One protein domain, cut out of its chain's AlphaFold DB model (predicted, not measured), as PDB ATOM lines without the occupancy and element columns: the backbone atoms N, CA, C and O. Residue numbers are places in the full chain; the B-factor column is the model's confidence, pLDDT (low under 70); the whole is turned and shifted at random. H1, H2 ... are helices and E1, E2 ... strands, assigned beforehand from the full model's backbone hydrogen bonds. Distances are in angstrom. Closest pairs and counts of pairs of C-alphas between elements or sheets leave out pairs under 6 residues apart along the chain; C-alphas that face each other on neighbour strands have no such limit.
ATOM      1  N   ARG A 306     -38.345  33.290  39.124       92.69
ATOM      2  CA  ARG A 306     -37.366  32.595  39.974       92.69
ATOM      3  C   ARG A 306     -36.020  33.312  40.100       92.69
ATOM      4  O   ARG A 306     -35.383  33.257  41.150       92.69
ATOM      5  N   LEU A 307     -35.540  33.920  39.011       92.69
ATOM      6  CA  LEU A 307     -34.240  34.589  38.992       92.69
ATOM      7  C   LEU A 307     -34.292  35.931  39.716       92.69
ATOM      8  O   LEU A 307     -33.323  36.279  40.395       92.69
ATOM      9  N   ILE A 308     -35.396  36.677  39.585       93.12
ATOM     10  CA  ILE A 308     -35.519  37.967  40.261       93.12
ATOM     11  C   ILE A 308     -35.679  37.796  41.771       93.12
ATOM     12  O   ILE A 308     -35.017  38.505  42.524       93.12
ATOM     13  N   GLU A 309     -36.447  36.805  42.221       90.94
ATOM     14  CA  GLU A 309     -36.610  36.520  43.651       90.94
ATOM     15  C   GLU A 309     -35.307  36.002  44.260       90.94
ATOM     16  O   GLU A 309     -34.884  36.465  45.316       90.94
ATOM     17  N   ALA A 310     -34.585  35.119  43.559       89.56
ATOM     18  CA  ALA A 310     -33.263  34.685  44.008       89.56
ATOM     19  C   ALA A 310     -32.277  35.863  44.117       89.56
ATOM     20  O   ALA A 310     -31.458  35.903  45.037       89.56
ATOM     21  N   ARG A 311     -32.347  36.834  43.197       89.25
ATOM     22  CA  ARG A 311     -31.545  38.066  43.257       89.25
ATOM     23  C   ARG A 311     -31.961  38.956  44.430       89.25
ATOM     24  O   ARG A 311     -31.085  39.509  45.089       89.25
ATOM     25  N   LEU A 312     -33.257  39.069  44.706       89.06
ATOM     26  CA  LEU A 312     -33.805  39.799  45.848       89.06
ATOM     27  C   LEU A 312     -33.334  39.195  47.176       89.06
ATOM     28  O   LEU A 312     -32.858  39.925  48.041       89.06
ATOM     29  N   GLU A 313     -33.381  37.869  47.327       84.56
ATOM     30  CA  GLU A 313     -32.896  37.182  48.535       84.56
ATOM     31  C   GLU A 313     -31.379  37.333  48.751       84.56
ATOM     32  O   GLU A 313     -30.894  37.265  49.886       84.56
ATOM     33  N   GLN A 314     -30.625  37.533  47.667       88.19
ATOM     34  CA  GLN A 314     -29.179  37.769  47.687       88.19
ATOM     35  C   GLN A 314     -28.805  39.238  47.920       88.19
ATOM     36  O   GLN A 314     -27.632  39.517  48.188       88.19
ATOM     37  N   ASP A 315     -29.755  40.173  47.829       91.88
ATOM     38  CA  ASP A 315     -29.488  41.582  48.094       91.88
ATOM     39  C   ASP A 315     -29.081  41.771  49.571       91.88
ATOM     40  O   ASP A 315     -29.826  41.369  50.471       91.88
ATOM     41  N   PRO A 316     -27.912  42.374  49.869       90.94
ATOM     42  CA  PRO A 316     -27.420  42.470  51.242       90.94
ATOM     43  C   PRO A 316     -28.349  43.236  52.189       90.94
ATOM     44  O   PRO A 316     -28.435  42.877  53.364       90.94
ATOM     45  N   VAL A 317     -29.033  44.276  51.700       90.62
ATOM     46  CA  VAL A 317     -29.918  45.115  52.520       90.62
ATOM     47  C   VAL A 317     -31.194  44.345  52.845       90.62
ATOM     48  O   VAL A 317     -31.600  44.280  54.008       90.62
ATOM     49  N   ILE A 318     -31.793  43.702  51.843       90.69
ATOM     50  CA  ILE A 318     -33.009  42.902  52.027       90.69
ATOM     51  C   ILE A 318     -32.723  41.669  52.881       90.69
ATOM     52  O   ILE A 318     -33.428  41.414  53.858       90.69
ATOM     53  N   SER A 319     -31.651  40.939  52.575       89.50
ATOM     54  CA  SER A 319     -31.254  39.735  53.307       89.50
ATOM     55  C   SER A 319     -30.971  40.030  54.783       89.50
ATOM     56  O   SER A 319     -31.421  39.292  55.671       89.50
ATOM     57  N   GLN A 320     -30.298  41.151  55.078       91.00
ATOM     58  CA  GLN A 320     -30.091  41.615  56.449       91.00
ATOM     59  C   GLN A 320     -31.425  41.921  57.140       91.00
ATOM     60  O   GLN A 320     -31.660  41.442  58.252       91.00
ATOM     61  N   GLN A 321     -32.313  42.672  56.486       90.88
ATOM     62  CA  GLN A 321     -33.607  43.046  57.052       90.88
ATOM     63  C   GLN A 321     -34.498  41.825  57.329       90.88
ATOM     64  O   GLN A 321     -35.063  41.704  58.419       90.88
ATOM     65  N   PHE A 322     -34.584  40.884  56.387       89.81
ATOM     66  CA  PHE A 322     -35.360  39.653  56.542       89.81
ATOM     67  C   PHE A 322     -34.799  38.783  57.670       89.81
ATOM     68  O   PHE A 322     -35.563  38.230  58.462       89.81
ATOM     69  N   SER A 323     -33.473  38.693  57.791       89.00
ATOM     70  CA  SER A 323     -32.814  37.960  58.880       89.00
ATOM     71  C   SER A 323     -33.123  38.569  60.251       89.00
ATOM     72  O   SER A 323     -33.397  37.835  61.205       89.00
ATOM     73  N   LEU A 324     -33.134  39.904  60.354       89.25
ATOM     74  CA  LEU A 324     -33.509  40.612  61.580       89.25
ATOM     75  C   LEU A 324     -34.963  40.319  61.974       89.25
ATOM     76  O   LEU A 324     -35.218  39.951  63.120       89.25
ATOM     77  N   TRP A 325     -35.902  40.405  61.028       89.38
ATOM     78  CA  TRP A 325     -37.314  40.117  61.300       89.38
ATOM     79  C   TRP A 325     -37.557  38.665  61.711       89.38
ATOM     80  O   TRP A 325     -38.254  38.418  62.694       89.38
ATOM     81  N   ARG A 326     -36.915  37.707  61.031       85.69
ATOM     82  CA  ARG A 326     -37.018  36.275  61.361       85.69
ATOM     83  C   ARG A 326     -36.436  35.940  62.738       85.69
ATOM     84  O   ARG A 326     -36.899  35.009  63.383       85.69
ATOM     85  N   THR A 327     -35.452  36.703  63.220       83.69
ATOM     86  CA  THR A 327     -34.862  36.497  64.557       83.69
ATOM     87  C   THR A 327     -35.768  37.020  65.681       83.69
ATOM     88  O   THR A 327     -35.702  36.533  66.807       83.69
ATOM     89  N   GLY A 328     -36.640  37.991  65.393       77.00
ATOM     90  CA  GLY A 328     -37.535  38.623  66.369       77.00
ATOM     91  C   GLY A 328     -38.836  37.865  66.663       77.00
ATOM     92  O   GLY A 328     -39.761  38.477  67.189       77.00
ATOM     93  N   GLY A 329     -38.953  36.587  66.283       77.38
ATOM     94  CA  GLY A 329     -40.195  35.809  66.418       77.38
ATOM     95  C   GLY A 329     -41.312  36.249  65.458       77.38
ATOM     96  O   GLY A 329     -42.492  36.011  65.717       77.38
ATOM     97  N   SER A 330     -40.950  36.941  64.371       81.31
ATOM     98  CA  SER A 330     -41.865  37.310  63.288       81.31
ATOM     99  C   SER A 330     -41.639  36.414  62.076       81.31
ATOM    100  O   SER A 330     -40.507  36.079  61.723       81.31
ATOM    101  N   ARG A 331     -42.721  36.062  61.386       83.56
ATOM    102  CA  ARG A 331     -42.666  35.412  60.081       83.56
ATOM    103  C   ARG A 331     -42.690  36.482  58.997       83.56
ATOM    104  O   ARG A 331     -43.598  37.312  58.962       83.56
ATOM    105  N   VAL A 332     -41.700  36.432  58.114       87.06
ATOM    106  CA  VAL A 332     -41.653  37.251  56.899       87.06
ATOM    107  C   VAL A 332     -42.346  36.478  55.795       87.06
ATOM    108  O   VAL A 332     -41.961  35.337  55.531       87.06
ATOM    109  N   TRP A 333     -43.341  37.101  55.179       84.56
ATOM    110  CA  TRP A 333     -44.037  36.556  54.030       84.56
ATOM    111  C   TRP A 333     -43.793  37.447  52.828       84.56
ATOM    112  O   TRP A 333     -43.948  38.664  52.931       84.56
ATOM    113  N   THR A 334     -43.458  36.857  51.694       85.56
ATOM    114  CA  THR A 334     -43.504  37.570  50.428       85.56
ATOM    115  C   THR A 334     -44.783  37.197  49.683       85.56
ATOM    116  O   THR A 334     -45.308  36.080  49.801       85.56
ATOM    117  N   GLY A 335     -45.399  38.206  49.068       87.25
ATOM    118  CA  GLY A 335     -46.600  38.031  48.265       87.25
ATOM    119  C   GLY A 335     -46.271  37.527  46.866       87.25
ATOM    120  O   GLY A 335     -45.144  37.165  46.569       87.25
ATOM    121  N   HIS A 336     -47.284  37.516  46.005       89.50
ATOM    122  CA  HIS A 336     -47.104  37.164  44.600       89.50
ATOM    123  C   HIS A 336     -46.179  38.173  43.904       89.50
ATOM    124  O   HIS A 336     -46.327  39.382  44.110       89.50
ATOM    125  N   LEU A 337     -45.258  37.699  43.064       92.19
ATOM    126  CA  LEU A 337     -44.407  38.576  42.269       92.19
ATOM    127  C   LEU A 337     -45.191  39.128  41.073       92.19
ATOM    128  O   LEU A 337     -45.678  38.389  40.223       92.19
ATOM    129  N   HIS A 338     -45.256  40.449  40.944       92.75
ATOM    130  CA  HIS A 338     -45.898  41.110  39.812       92.75
ATOM    131  C   HIS A 338     -44.862  41.568  38.787       92.75
ATOM    132  O   HIS A 338     -43.929  42.298  39.120       92.75
ATOM    133  N   LEU A 339     -45.068  41.193  37.523       92.94
ATOM    134  CA  LEU A 339     -44.265  41.638  36.387       92.94
ATOM    135  C   LEU A 339     -45.080  42.640  35.571       92.94
ATOM    136  O   LEU A 339     -46.103  42.286  34.987       92.94
ATOM    137  N   VAL A 340     -44.638  43.896  35.555       90.94
ATOM    138  CA  VAL A 340     -45.369  45.012  34.947       90.94
ATOM    139  C   VAL A 340     -44.524  45.639  33.837       90.94
ATOM    140  O   VAL A 340     -43.447  46.170  34.118       90.94
ATOM    141  N   PRO A 341     -44.981  45.615  32.573       88.44
ATOM    142  CA  PRO A 341     -44.347  46.360  31.493       88.44
ATOM    143  C   PRO A 341     -44.429  47.869  31.743       88.44
ATOM    144  O   PRO A 341     -45.505  48.415  31.982       88.44
ATOM    145  N   VAL A 342     -43.292  48.559  31.665       85.44
ATOM    146  CA  VAL A 342     -43.188  50.019  31.777       85.44
ATOM    147  C   VAL A 342     -42.284  50.529  30.658       85.44
ATOM    148  O   VAL A 342     -41.060  50.381  30.696       85.44
ATOM    149  N   GLY A 343     -42.892  51.131  29.634       80.00
ATOM    150  CA  GLY A 343     -42.186  51.493  28.404       80.00
ATOM    151  C   GLY A 343     -41.610  50.247  27.727       80.00
ATOM    152  O   GLY A 343     -42.355  49.336  27.388       80.00
ATOM    153  N   ASN A 344     -40.283  50.194  27.584       77.44
ATOM    154  CA  ASN A 344     -39.565  49.069  26.967       77.44
ATOM    155  C   ASN A 344     -38.832  48.197  28.004       77.44
ATOM    156  O   ASN A 344     -37.793  47.616  27.703       77.44
ATOM    157  N   ARG A 345     -39.288  48.182  29.259       82.00
ATOM    158  CA  ARG A 345     -38.694  47.368  30.329       82.00
ATOM    159  C   ARG A 345     -39.774  46.697  31.158       82.00
ATOM    160  O   ARG A 345     -40.912  47.154  31.187       82.00
ATOM    161  N   LEU A 346     -39.385  45.647  31.870       89.31
ATOM    162  CA  LEU A 346     -40.211  45.031  32.898       89.31
ATOM    163  C   LEU A 346     -39.782  45.522  34.276       89.31
ATOM    164  O   LEU A 346     -38.594  45.577  34.597       89.31
ATOM    165  N   LEU A 347     -40.780  45.878  35.072       92.50
ATOM    166  CA  LEU A 347     -40.649  46.213  36.474       92.50
ATOM    167  C   LEU A 347     -41.203  45.048  37.295       92.50
ATOM    168  O   LEU A 347     -42.320  44.592  37.057       92.50
ATOM    169  N   TYR A 348     -40.422  44.577  38.256       94.00
ATOM    170  CA  TYR A 348     -40.770  43.478  39.150       94.00
ATOM    171  C   TYR A 348     -41.139  44.062  40.503       94.00
ATOM    172  O   TYR A 348     -40.343  44.806  41.075       94.00
ATOM    173  N   MET A 349     -42.325  43.748  41.006       93.94
ATOM    174  CA  MET A 349     -42.833  44.263  42.272       93.94
ATOM    175  C   MET A 349     -43.299  43.112  43.154       93.94
ATOM    176  O   MET A 349     -44.129  42.311  42.734       93.94
ATOM    177  N   GLU A 350     -42.836  43.086  44.397       92.44
ATOM    178  CA  GLU A 350     -43.233  42.085  45.384       92.44
ATOM    179  C   GLU A 350     -43.591  42.767  46.716       92.44
ATOM    180  O   GLU A 350     -42.781  43.525  47.267       92.44
ATOM    181  N   PRO A 351     -44.808  42.563  47.248       93.12
ATOM    182  CA  PRO A 351     -45.161  43.043  48.575       93.12
ATOM    183  C   PRO A 351     -44.592  42.118  49.659       93.12
ATOM    184  O   PRO A 351     -44.622  40.894  49.534       93.12
ATOM    185  N   VAL A 352     -44.123  42.701  50.762       92.38
ATOM    186  CA  VAL A 352     -43.592  41.972  51.920       92.38
ATOM    187  C   VAL A 352     -44.476  42.225  53.130       92.38
ATOM    188  O   VAL A 352     -44.691  43.371  53.540       92.38
ATOM    189  N   PHE A 353     -44.949  41.140  53.732       91.62
ATOM    190  CA  PHE A 353     -45.806  41.147  54.906       91.62
ATOM    191  C   PHE A 353     -45.065  40.607  56.126       91.62
ATOM    192  O   PHE A 353     -44.268  39.668  56.035       91.62
ATOM    193  N   LEU A 354     -45.373  41.170  57.289       89.94
ATOM    194  CA  LEU A 354     -44.915  40.669  58.577       89.94
ATOM    195  C   LEU A 354     -46.097  40.184  59.395       89.94
ATOM    196  O   LEU A 354     -47.140  40.826  59.447       89.94
ATOM    197  N   ALA A 355     -45.917  39.053  60.060       86.00
ATOM    198  CA  ALA A 355     -46.890  38.523  60.998       86.00
ATOM    199  C   ALA A 355     -46.152  37.945  62.210       86.00
ATOM    200  O   ALA A 355     -45.042  37.426  62.068       86.00
ATOM    201  N   ALA A 356     -46.754  37.987  63.398       81.88
ATOM    202  CA  ALA A 356     -46.228  37.238  64.540       81.88
ATOM    203  C   ALA A 356     -46.321  35.714  64.306       81.88
ATOM    204  O   ALA A 356     -47.056  35.234  63.438       81.88
ATOM    205  N   GLU A 357     -45.556  34.934  65.070       75.25
ATOM    206  CA  GLU A 357     -45.503  33.478  64.916       75.25
ATOM    207  C   GLU A 357     -46.801  32.731  65.261       75.25
ATOM    208  O   GLU A 357     -46.975  31.622  64.770       75.25
ATOM    209  N   GLU A 358     -47.727  33.285  66.040       74.06
ATOM    210  CA  GLU A 358     -49.000  32.629  66.383       74.06
ATOM    211  C   GLU A 358     -50.192  33.539  66.058       74.06
ATOM    212  O   GLU A 358     -50.170  34.720  66.392       74.06
ATOM    213  N   ASP A 359     -51.212  32.978  65.388       66.00
ATOM    214  CA  ASP A 359     -52.521  33.590  65.080       66.00
ATOM    215  C   ASP A 359     -52.496  35.050  64.576       66.00
ATOM    216  O   ASP A 359     -53.420  35.832  64.813       66.00
ATOM    217  N   ALA A 360     -51.444  35.430  63.850       75.19
ATOM    218  CA  ALA A 360     -51.246  36.796  63.396       75.19
ATOM    219  C   ALA A 360     -51.874  37.074  62.028       75.19
ATOM    220  O   ALA A 360     -51.789  36.270  61.097       75.19
ATOM    221  N   ILE A 361     -52.458  38.264  61.906       82.12
ATOM    222  CA  ILE A 361     -52.876  38.842  60.632       82.12
ATOM    223  C   ILE A 361     -51.623  39.464  59.994       82.12
ATOM    224  O   ILE A 361     -50.976  40.271  60.656       82.12
ATOM    225  N   PRO A 362     -51.238  39.078  58.763       87.38
ATOM    226  CA  PRO A 362     -50.084  39.673  58.099       87.38
ATOM    227  C   PRO A 362     -50.317  41.148  57.767       87.38
ATOM    228  O   PRO A 362     -51.295  41.486  57.100       87.38
ATOM    229  N   ASP A 363     -49.376  41.998  58.168       90.38
ATOM    230  CA  ASP A 363     -49.366  43.426  57.873       90.38
ATOM    231  C   ASP A 363     -48.397  43.725  56.727       90.38
ATOM    232  O   ASP A 363     -47.214  43.365  56.772       90.38
ATOM    233  N   LEU A 364     -48.890  44.409  55.690       93.25
ATOM    234  CA  LEU A 364     -48.063  44.887  54.584       93.25
ATOM    235  C   LEU A 364     -47.049  45.898  55.122       93.25
ATOM    236  O   LEU A 364     -47.420  46.979  55.566       93.25
ATOM    237  N   THR A 365     -45.772  45.530  55.081       92.56
ATOM    238  CA  THR A 365     -44.702  46.298  55.728       92.56
ATOM    239  C   THR A 365     -43.781  46.964  54.714       92.56
ATOM    240  O   THR A 365     -43.298  48.069  54.966       92.56
ATOM    241  N   ARG A 366     -43.499  46.311  53.580       94.56
ATOM    242  CA  ARG A 366     -42.637  46.859  52.522       94.56
ATOM    243  C   ARG A 366     -43.133  46.497  51.131       94.56
ATOM    244  O   ARG A 366     -43.844  45.514  50.947       94.56
ATOM    245  N   PHE A 367     -42.651  47.256  50.159       95.12
ATOM    246  CA  PHE A 367     -42.612  46.881  48.754       95.12
ATOM    247  C   PHE A 367     -41.164  46.711  48.324       95.12
ATOM    248  O   PHE A 367     -40.333  47.576  48.615       95.12
ATOM    249  N   VAL A 368     -40.884  45.626  47.611       94.19
ATOM    250  CA  VAL A 368     -39.636  45.459  46.876       94.19
ATOM    251  C   VAL A 368     -39.903  45.688  45.398       94.19
ATOM    252  O   VAL A 368     -40.876  45.182  44.845       94.19
ATOM    253  N   LEU A 369     -39.042  46.480  44.771       95.00
ATOM    254  CA  LEU A 369     -39.118  46.848  43.371       95.00
ATOM    255  C   LEU A 369     -37.781  46.577  42.691       95.00
ATOM    256  O   LEU A 369     -36.728  46.931  43.225       95.00
ATOM    257  N   SER A 370     -37.814  46.015  41.489       93.31
ATOM    258  CA  SER A 370     -36.627  45.846  40.661       93.31
ATOM    259  C   SER A 370     -36.890  46.185  39.201       93.31
ATOM    260  O   SER A 370     -37.950  45.883  38.668       93.31
ATOM    261  N   ASP A 371     -35.899  46.782  38.538       90.56
ATOM    262  CA  ASP A 371     -35.853  46.952  37.076       90.56
ATOM    263  C   ASP A 371     -35.084  45.807  36.381       90.56
ATOM    264  O   ASP A 371     -34.655  45.933  35.235       90.56
ATOM    265  N   GLY A 372     -34.858  44.704  37.103       88.56
ATOM    266  CA  GLY A 372     -34.031  43.580  36.680       88.56
ATOM    267  C   GLY A 372     -32.555  43.744  37.037       88.56
ATOM    268  O   GLY A 372     -31.842  42.747  37.067       88.56
ATOM    269  N   ILE A 373     -32.078  44.953  37.354       86.19
ATOM    270  CA  ILE A 373     -30.670  45.224  37.691       86.19
ATOM    271  C   ILE A 373     -30.552  45.726  39.128       86.19
ATOM    272  O   ILE A 373     -29.787  45.180  39.922       86.19
ATOM    273  N   ARG A 374     -31.296  46.782  39.451       89.12
ATOM    274  CA  ARG A 374     -31.336  47.413  40.767       89.12
ATOM    275  C   ARG A 374     -32.497  46.849  41.558       89.12
ATOM    276  O   ARG A 374     -33.529  46.504  40.986       89.12
ATOM    277  N   VAL A 375     -32.340  46.802  42.872       92.06
ATOM    278  CA  VAL A 375     -33.398  46.413  43.800       92.06
ATOM    279  C   VAL A 375     -33.572  47.539  44.812       92.06
ATOM    280  O   VAL A 375     -32.596  48.117  45.286       92.06
ATOM    281  N   VAL A 376     -34.822  47.890  45.096       93.12
ATOM    282  CA  VAL A 376     -35.204  48.900  46.084       93.12
ATOM    283  C   VAL A 376     -36.266  48.307  46.990       93.12
ATOM    284  O   VAL A 376     -37.218  47.706  46.508       93.12
ATOM    285  N   MET A 377     -36.124  48.520  48.294       94.06
ATOM    286  CA  MET A 377     -37.124  48.167  49.294       94.06
ATOM    287  C   MET A 377     -37.547  49.432  50.044       94.06
ATOM    288  O   MET A 377     -36.692  50.144  50.563       94.06
ATOM    289  N   ALA A 378     -38.851  49.700  50.106       94.56
ATOM    290  CA  ALA A 378     -39.419  50.902  50.726       94.56
ATOM    291  C   ALA A 378     -40.746  50.596  51.440       94.56
ATOM    292  O   ALA A 378     -41.302  49.508  51.282       94.56
ATOM    293  N   GLU A 379     -41.249  51.527  52.256       94.06
ATOM    294  CA  GLU A 379     -42.482  51.317  53.038       94.06
ATOM    295  C   GLU A 379     -43.743  51.465  52.183       94.06
ATOM    296  O   GLU A 379     -44.779  50.870  52.475       94.06
ATOM    297  N   SER A 380     -43.644  52.219  51.087       93.75
ATOM    298  CA  SER A 380     -44.728  52.395  50.126       93.75
ATOM    299  C   SER A 380     -44.269  52.147  48.694       93.75
ATOM    300  O   SER A 380     -43.116  52.384  48.335       93.75
ATOM    301  N   LEU A 381     -45.203  51.716  47.843       90.44
ATOM    302  CA  LEU A 381     -44.943  51.543  46.415       90.44
ATOM    303  C   LEU A 381     -44.529  52.867  45.752       90.44
ATOM    304  O   LEU A 381     -43.635  52.883  44.913       90.44
ATOM    305  N   VAL A 382     -45.142  53.983  46.158       91.81
ATOM    306  CA  VAL A 382     -44.820  55.323  45.638       91.81
ATOM    307  C   VAL A 382     -43.371  55.696  45.948       91.81
ATOM    308  O   VAL A 382     -42.656  56.171  45.068       91.81
ATOM    309  N   GLU A 383     -42.920  55.436  47.176       92.69
ATOM    310  CA  GLU A 383     -41.531  55.646  47.581       92.69
ATOM    311  C   GLU A 383     -40.575  54.728  46.813       92.69
ATOM    312  O   GLU A 383     -39.588  55.208  46.253       92.69
ATOM    313  N   ALA A 384     -40.896  53.435  46.701       91.56
ATOM    314  CA  ALA A 384     -40.083  52.478  45.953       91.56
ATOM    315  C   ALA A 384     -39.900  52.907  44.486       91.56
ATOM    316  O   ALA A 384     -38.785  52.885  43.963       91.56
ATOM    317  N   ILE A 385     -40.982  53.357  43.838       90.94
ATOM    318  CA  ILE A 385     -40.963  53.873  42.463       90.94
ATOM    319  C   ILE A 385     -40.103  55.133  42.367       90.94
ATOM    320  O   ILE A 385     -39.283  55.237  41.455       90.94
ATOM    321  N   ALA A 386     -40.250  56.079  43.294       90.19
ATOM    322  CA  ALA A 386     -39.485  57.319  43.256       90.19
ATOM    323  C   ALA A 386     -37.979  57.078  43.410       90.19
ATOM    324  O   ALA A 386     -37.182  57.601  42.626       90.19
ATOM    325  N   VAL A 387     -37.583  56.228  44.361       90.44
ATOM    326  CA  VAL A 387     -36.180  55.839  44.552       90.44
ATOM    327  C   VAL A 387     -35.653  55.109  43.310       90.44
ATOM    328  O   VAL A 387     -34.559  55.419  42.834       90.44
ATOM    329  N   MET A 388     -36.442  54.204  42.717       88.31
ATOM    330  CA  MET A 388     -36.082  53.505  41.475       88.31
ATOM    331  C   MET A 388     -35.883  54.467  40.295       88.31
ATOM    332  O   MET A 388     -34.929  54.323  39.521       88.31
ATOM    333  N   ALA A 389     -36.737  55.486  40.189       86.81
ATOM    334  CA  ALA A 389     -36.645  56.548  39.191       86.81
ATOM    335  C   ALA A 389     -35.480  57.525  39.447       86.81
ATOM    336  O   ALA A 389     -35.187  58.363  38.596       86.81
ATOM    337  N   GLY A 390     -34.802  57.430  40.598       80.88
ATOM    338  CA  GLY A 390     -33.757  58.372  41.002       80.88
ATOM    339  C   GLY A 390     -34.302  59.754  41.371       80.88
ATOM    340  O   GLY A 390     -33.541  60.714  41.482       80.88
TER     341      GLY A 390
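Overview. This is residues 306 to 390 of the 456 residues of an uncharacterized protein of Gemmatimonadetes bacterium (UniProt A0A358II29). A long, strongly twisted sheet of five strands is built along the long strand E3, with H1 and H2 over one face and the short H3 over the opposite face, on E4 and E5. E1 and E2 lie one after the other along one side of E3, and E4 lies on its other side with E5 beyond. The printed part has 85 residues with three named helices and five named strands; along the chain H1 and H2 come first, then the five strands, then H3; the class is mixed, helices and strands, and in the branched sheet the neighbour pairs E1 and E3, E2 and E3, E3 and E4, and E4 and E5 are each antiparallel. The whole is compact, with a radius of gyration of the C-alphas of 13.1 A, yet elongated, spanning 44 by 24 by 23 A.

Along the chain. Find C-alpha 345 at (-38.694, 47.368, 30.329); from there E3 runs through residues 345 to 356, 36.5 A, to C-alpha 356 at (-46.228, 37.238, 64.540). Beside it look for E1, residues 330 to 334, 13.0 A; E2, residues 338 to 342, 12.3 A; and E4, residues 363 to 370, 21.5 A. E5 is residues 375 to 378, 10.2 A. H1, residues 306 to 314, 12.4 A, begins at C-alpha 306, (-37.366, 32.595, 39.974). H2 is residues 316 to 327, 16.4 A, and H3 residues 381 to 388, 10.3 A.

Arrangement. Start at E3, whose pairing is staggered: E2 pairs with residues 345 to 349, E4 with 348 to 354 and E1 with 352 to 356. Look for N 340 and O 347, 2.8 A, in the hairpin E2 and E3; N 333 and O 353, 2.9 A, between E1 and E3; N 350 and O 368, 2.9 A, in the hairpin E3 and E4; and N 369 and O 376, 2.8 A, in the hairpin E4 and E5. E2, E3, E4 and E5 form a meander, each strand the antiparallel neighbour of the one before. H3 is on the sheet at a height of 7.5 A; its closest C-alphas to E5 are Ala 384 and Ala 378, 5.1 A. On the opposite face, H2 has a height of 7.2 A, and its Arg 326 comes closest to E1 at Val 332, C-alphas 6.5 A apart. H1, on the same face as H2, has a height of 9.8 A. H1 and H2 only just touch, only at the corner, with 3 pairs of C-alphas within 8 A, the closest Glu 313 and Ser 319, 5.7 A. In H1, H2 and H3 every O i to N i+4 pair is within hydrogen-bond range.

Size, cuts and confidence. The two C-alphas farthest apart are those of Asn 344 and Glu 358, 43.7 A. The printed part has no cut, and no link is long. Mean pLDDT of the printed part is 88.5; residue 359 alone is under 70.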